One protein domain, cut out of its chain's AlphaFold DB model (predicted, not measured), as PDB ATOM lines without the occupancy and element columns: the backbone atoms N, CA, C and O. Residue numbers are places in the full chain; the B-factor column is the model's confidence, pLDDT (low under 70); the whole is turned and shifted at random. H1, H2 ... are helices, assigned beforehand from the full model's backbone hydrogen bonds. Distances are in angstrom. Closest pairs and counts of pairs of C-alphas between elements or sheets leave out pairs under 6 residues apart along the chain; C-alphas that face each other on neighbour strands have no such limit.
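AT A GLANCE: This is residues 75 to 116 of the 153 residues of an uncharacterized protein of Dysgonomonas sp (UniProt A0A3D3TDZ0). Two helices cross at close to a right angle, the shorter H1 packing over the first half of the longer H2. Of the unnamed stretch before H1, residues 79 to 83 run lengthwise along H2 while residues 75 to 79 turn across its direction, and both ends of the printed part lie toward the end of H2 at residue 113, with the C-alphas of Thr 75 and Ala 116 8.0 A apart. The 42 printed residues include two named helices, H1 then H2, and no named strand; the class is all helix. The whole is compact, with a radius of gyration of the C-alphas of 10.0 A, and spans 26 by 19 by 13 A.

IN THESE COORDINATES: H2, residues 100 to 113, is 19.9 A long, from C-alpha 100 at (179.462, 161.135, 246.933) to C-alpha 113 at (180.795, 180.963, 248.146). H1, residues 84 to 93, measures 14.3 A and begins at C-alpha 84 (173.442, 165.828, 250.757).

HOW THE PARTS SIT: H2 touches H1 with residues 103 to 107 alone; the closest C-alphas, of Leu 103 and Ile 87, are 6.2 A apart. Their lines are about perpendicular, at 81 degrees. In both helices every O i to N i+4 pair is within hydrogen-bond range.

THE WHOLE: The C-alphas farthest apart, of Ser 78 and Gly 95, are 27.8 A apart. The printed part has no cut, and the H1 to H2 link is short, with 6 residues. Mean pLDDT of the printed part is 70.3; 20 residues are under 70, among them 88 to 95 and 113 to 116.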
ATOM      1  N   THR A  75     174.762 183.593 253.188       61.75
ATOM      2  CA  THR A  75     176.043 184.266 253.406       61.75
ATOM      3  C   THR A  75     177.184 183.238 253.313       61.75
ATOM      4  O   THR A  75     177.065 182.148 253.887       61.75
ATOM      5  N   PRO A  76     178.290 183.555 252.618       72.62
ATOM      6  CA  PRO A  76     179.474 182.705 252.556       72.62
ATOM      7  C   PRO A  76     179.879 182.173 253.934       72.62
ATOM      8  O   PRO A  76     179.939 182.924 254.906       72.62
ATOM      9  N   GLN A  77     180.152 180.872 254.019       74.12
ATOM     10  CA  GLN A  77     180.675 180.183 255.206       74.12
ATOM     11  C   GLN A  77     179.791 180.276 256.467       74.12
ATOM     12  O   GLN A  77     180.227 179.911 257.559       74.12
ATOM     13  N   SER A  78     178.533 180.707 256.341       66.19
ATOM     14  CA  SER A  78     177.597 180.797 257.463       66.19
ATOM     15  C   SER A  78     176.700 179.556 257.550       66.19
ATOM     16  O   SER A  78     176.436 178.886 256.549       66.19
ATOM     17  N   GLY A  79     176.236 179.210 258.755       66.06
ATOM     18  CA  GLY A  79     175.262 178.134 258.991       66.06
ATOM     19  C   GLY A  79     175.740 176.700 258.692       66.06
ATOM     20  O   GLY A  79     176.893 176.436 258.351       66.06
ATOM     21  N   LYS A  80     174.818 175.730 258.809       70.56
ATOM     22  CA  LYS A  80     175.081 174.292 258.578       70.56
ATOM     23  C   LYS A  80     175.147 173.959 257.091       70.56
ATOM     24  O   LYS A  80     174.307 174.443 256.337       70.56
ATOM     25  N   TRP A  81     176.091 173.113 256.680       69.69
ATOM     26  CA  TRP A  81     176.255 172.708 255.277       69.69
ATOM     27  C   TRP A  81     174.937 172.208 254.650       69.69
ATOM     28  O   TRP A  81     174.155 171.557 255.358       69.69
ATOM     29  N   PRO A  82     174.704 172.466 253.344       67.69
ATOM     30  CA  PRO A  82     173.521 171.971 252.645       67.69
ATOM     31  C   PRO A  82     173.343 170.450 252.815       67.69
ATOM     32  O   PRO A  82     174.337 169.713 252.841       67.69
ATOM     33  N   PRO A  83     172.110 169.941 252.958       74.38
ATOM     34  CA  PRO A  83     171.855 168.504 253.023       74.38
ATOM     35  C   PRO A  83     172.344 167.795 251.754       74.38
ATOM     36  O   PRO A  83     172.147 168.274 250.646       74.38
ATOM     37  N   LEU A  84     172.966 166.622 251.902       71.06
ATOM     38  CA  LEU A  84     173.442 165.828 250.757       71.06
ATOM     39  C   LEU A  84     172.299 165.357 249.838       71.06
ATOM     40  O   LEU A  84     172.523 165.203 248.642       71.06
ATOM     41  N   SER A  85     171.099 165.146 250.391       67.38
ATOM     42  CA  SER A  85     169.873 164.834 249.641       67.38
ATOM     43  C   SER A  85     169.541 165.916 248.617       67.38
ATOM     44  O   SER A  85     169.282 165.614 247.459       67.38
ATOM     45  N   ASP A  86     169.644 167.171 249.033       62.50
ATOM     46  CA  ASP A  86     169.206 168.331 248.257       62.50
ATOM     47  C   ASP A  86     170.180 168.597 247.112       62.50
ATOM     48  O   ASP A  86     169.791 168.816 245.968       62.50
ATOM     49  N   ILE A  87     171.477 168.470 247.406       70.31
ATOM     50  CA  ILE A  87     172.533 168.565 246.395       70.31
ATOM     51  C   ILE A  87     172.421 167.428 245.376       70.31
ATOM     52  O   ILE A  87     172.715 167.632 244.201       70.31
ATOM     53  N   ARG A  88     171.973 166.239 245.799       69.75
ATOM     54  CA  ARG A  88     171.749 165.104 244.899       69.75
ATOM     55  C   ARG A  88     170.599 165.368 243.934       69.75
ATOM     56  O   ARG A  88     170.775 165.160 242.738       69.75
ATOM     57  N   GLU A  89     169.451 165.815 244.432       63.78
ATOM     58  CA  GLU A  89     168.298 166.154 243.588       63.78
ATOM     59  C   GLU A  89     168.644 167.274 242.598       63.78
ATOM     60  O   GLU A  89     168.380 167.147 241.401       63.78
ATOM     61  N   TRP A  90     169.335 168.316 243.069       66.50
ATOM     62  CA  TRP A  90     169.824 169.404 242.225       66.50
ATOM     63  C   TRP A  90     170.808 168.923 241.146       66.50
ATOM     64  O   TRP A  90     170.669 169.288 239.978       66.50
ATOM     65  N   ALA A  91     171.777 168.073 241.507       64.94
ATOM     66  CA  ALA A  91     172.759 167.536 240.566       64.94
ATOM     67  C   ALA A  91     172.084 166.701 239.467       64.94
ATOM     68  O   ALA A  91     172.364 166.905 238.287       64.94
ATOM     69  N   LEU A  92     171.137 165.830 239.836       64.38
ATOM     70  CA  LEU A  92     170.381 165.017 238.880       64.38
ATOM     71  C   LEU A  92     169.538 165.876 237.929       64.38
ATOM     72  O   LEU A  92     169.549 165.635 236.724       64.38
ATOM     73  N   ALA A  93     168.873 166.920 238.436       56.03
ATOM     74  CA  ALA A  93     168.097 167.851 237.612       56.03
ATOM     75  C   ALA A  93     168.957 168.631 236.598       56.03
ATOM     76  O   ALA A  93     168.456 169.083 235.570       56.03
ATOM     77  N   LYS A  94     170.256 168.789 236.875       56.06
ATOM     78  CA  LYS A  94     171.237 169.439 235.992       56.06
ATOM     79  C   LYS A  94     172.017 168.455 235.116       56.06
ATOM     80  O   LYS A  94     172.905 168.887 234.386       56.06
ATOM     81  N   GLY A  95     171.707 167.158 235.178       68.00
ATOM     82  CA  GLY A  95     172.435 166.119 234.444       68.00
ATOM     83  C   GLY A  95     173.875 165.915 234.932       68.00
ATOM     84  O   GLY A  95     174.717 165.441 234.173       68.00
ATOM     85  N   LEU A  96     174.177 166.294 236.177       70.44
ATOM     86  CA  LEU A  96     175.497 166.149 236.787       70.44
ATOM     87  C   LEU A  96     175.642 164.791 237.502       70.44
ATOM     88  O   LEU A  96     174.651 164.246 238.001       70.44
ATOM     89  N   PRO A  97     176.872 164.254 237.623       80.88
ATOM     90  CA  PRO A  97     177.137 163.056 238.415       80.88
ATOM     91  C   PRO A  97     176.712 163.217 239.881       80.88
ATOM     92  O   PRO A  97     177.036 164.203 240.543       80.88
ATOM     93  N   ALA A  98     175.999 162.216 240.400       82.69
ATOM     94  CA  ALA A  98     175.460 162.195 241.761       82.69
ATOM     95  C   ALA A  98     176.262 161.296 242.726       82.69
ATOM     96  O   ALA A  98     175.724 160.791 243.717       82.69
ATOM     97  N   ASP A  99     177.544 161.062 242.438       90.69
ATOM     98  CA  ASP A  99     178.441 160.325 243.324       90.69
ATOM     99  C   ASP A  99     178.823 161.149 244.568       90.69
ATOM    100  O   ASP A  99     178.817 162.381 244.569       90.69
ATOM    101  N   ASN A 100     179.178 160.470 245.659       85.06
ATOM    102  CA  ASN A 100     179.462 161.135 246.933       85.06
ATOM    103  C   ASN A 100     180.627 162.139 246.862       85.06
ATOM    104  O   ASN A 100     180.639 163.084 247.652       85.06
ATOM    105  N   GLY A 101     181.604 161.953 245.971       83.75
ATOM    106  CA  GLY A 101     182.729 162.876 245.817       83.75
ATOM    107  C   GLY A 101     182.265 164.193 245.202       83.75
ATOM    108  O   GLY A 101     182.428 165.256 245.806       83.75
ATOM    109  N   THR A 102     181.592 164.097 244.057       79.62
ATOM    110  CA  THR A 102     181.016 165.231 243.327       79.62
ATOM    111  C   THR A 102     180.019 166.001 244.191       79.62
ATOM    112  O   THR A 102     180.126 167.221 244.333       79.62
ATOM    113  N   LEU A 103     179.112 165.302 244.881       79.88
ATOM    114  CA  LEU A 103     178.129 165.935 245.765       79.88
ATOM    115  C   LEU A 103     178.779 166.673 246.945       79.88
ATOM    116  O   LEU A 103     178.313 167.742 247.332       79.88
ATOM    117  N   ASN A 104     179.866 166.144 247.518       80.75
ATOM    118  CA  ASN A 104     180.584 166.825 248.599       80.75
ATOM    119  C   ASN A 104     181.312 168.085 248.123       80.75
ATOM    120  O   ASN A 104     181.347 169.070 248.865       80.75
ATOM    121  N   LEU A 105     181.864 168.073 246.907       78.12
ATOM    122  CA  LEU A 105     182.509 169.240 246.302       78.12
ATOM    123  C   LEU A 105     181.494 170.344 246.002       78.12
ATOM    124  O   LEU A 105     181.710 171.486 246.403       78.12
ATOM    125  N   ILE A 106     180.354 169.997 245.397       71.69
ATOM    126  CA  ILE A 106     179.257 170.940 245.137       71.69
ATOM    127  C   ILE A 106     178.745 171.527 246.457       71.69
ATOM    128  O   ILE A 106     178.683 172.745 246.622       71.69
ATOM    129  N   ARG A 107     178.467 170.666 247.446       76.62
ATOM    130  CA  ARG A 107     178.027 171.069 248.789       76.62
ATOM    131  C   ARG A 107     178.995 172.054 249.447       76.62
ATOM    132  O   ARG A 107     178.560 173.033 250.051       76.62
ATOM    133  N   ARG A 108     180.301 171.791 249.344       76.88
ATOM    134  CA  ARG A 108     181.353 172.652 249.895       76.88
ATOM    135  C   ARG A 108     181.453 173.973 249.138       76.88
ATOM    136  O   ARG A 108     181.608 175.001 249.783       76.88
ATOM    137  N   SER A 109     181.342 173.952 247.811       72.69
ATOM    138  CA  SER A 109     181.381 175.155 246.974       72.69
ATOM    139  C   SER A 109     180.227 176.105 247.297       72.69
ATOM    140  O   SER A 109     180.452 177.298 247.464       72.69
ATOM    141  N   ILE A 110     179.013 175.572 247.465       67.31
ATOM    142  CA  ILE A 110     177.828 176.349 247.866       67.31
ATOM    143  C   ILE A 110     178.010 176.929 249.274       67.31
ATOM    144  O   ILE A 110     177.709 178.093 249.516       67.31
ATOM    145  N   TRP A 111     178.538 176.140 250.215       72.69
ATOM    146  CA  TRP A 111     178.813 176.634 251.565       72.69
ATOM    147  C   TRP A 111     179.879 177.734 251.578       72.69
ATOM    148  O   TRP A 111     179.736 178.715 252.299       72.69
ATOM    149  N   TRP A 112     180.943 177.574 250.790       70.00
ATOM    150  CA  TRP A 112     182.071 178.498 250.773       70.00
ATOM    151  C   TRP A 112     181.725 179.823 250.108       70.00
ATOM    152  O   TRP A 112     182.069 180.869 250.646       70.00
ATOM    153  N   ASN A 113     181.064 179.776 248.954       62.94
ATOM    154  CA  ASN A 113     180.795 180.963 248.146       62.94
ATOM    155  C   ASN A 113     179.503 181.670 248.554       62.94
ATOM    156  O   ASN A 113     179.292 182.809 248.149       62.94
ATOM    157  N   GLY A 114     178.646 181.002 249.333       58.69
ATOM    158  CA  GLY A 114     177.267 181.435 249.472       58.69
ATOM    159  C   GLY A 114     176.533 181.375 248.131       58.69
ATOM    160  O   GLY A 114     177.090 180.997 247.096       58.69
ATOM    161  N   HIS A 115     175.267 181.752 248.145       59.28
ATOM    162  CA  HIS A 115     174.519 182.052 246.932       59.28
ATOM    163  C   HIS A 115     173.438 183.064 247.300       59.28
ATOM    164  O   HIS A 115     172.823 182.969 248.366       59.28
ATOM    165  N   ALA A 116     173.257 184.057 246.433       50.06
ATOM    166  CA  ALA A 116     172.045 184.851 246.455       50.06
ATOM    167  C   ALA A 116     170.920 183.947 245.945       50.06
ATOM    168  O   ALA A 116     171.114 183.222 244.956       50.06
TER     169      ALA A 116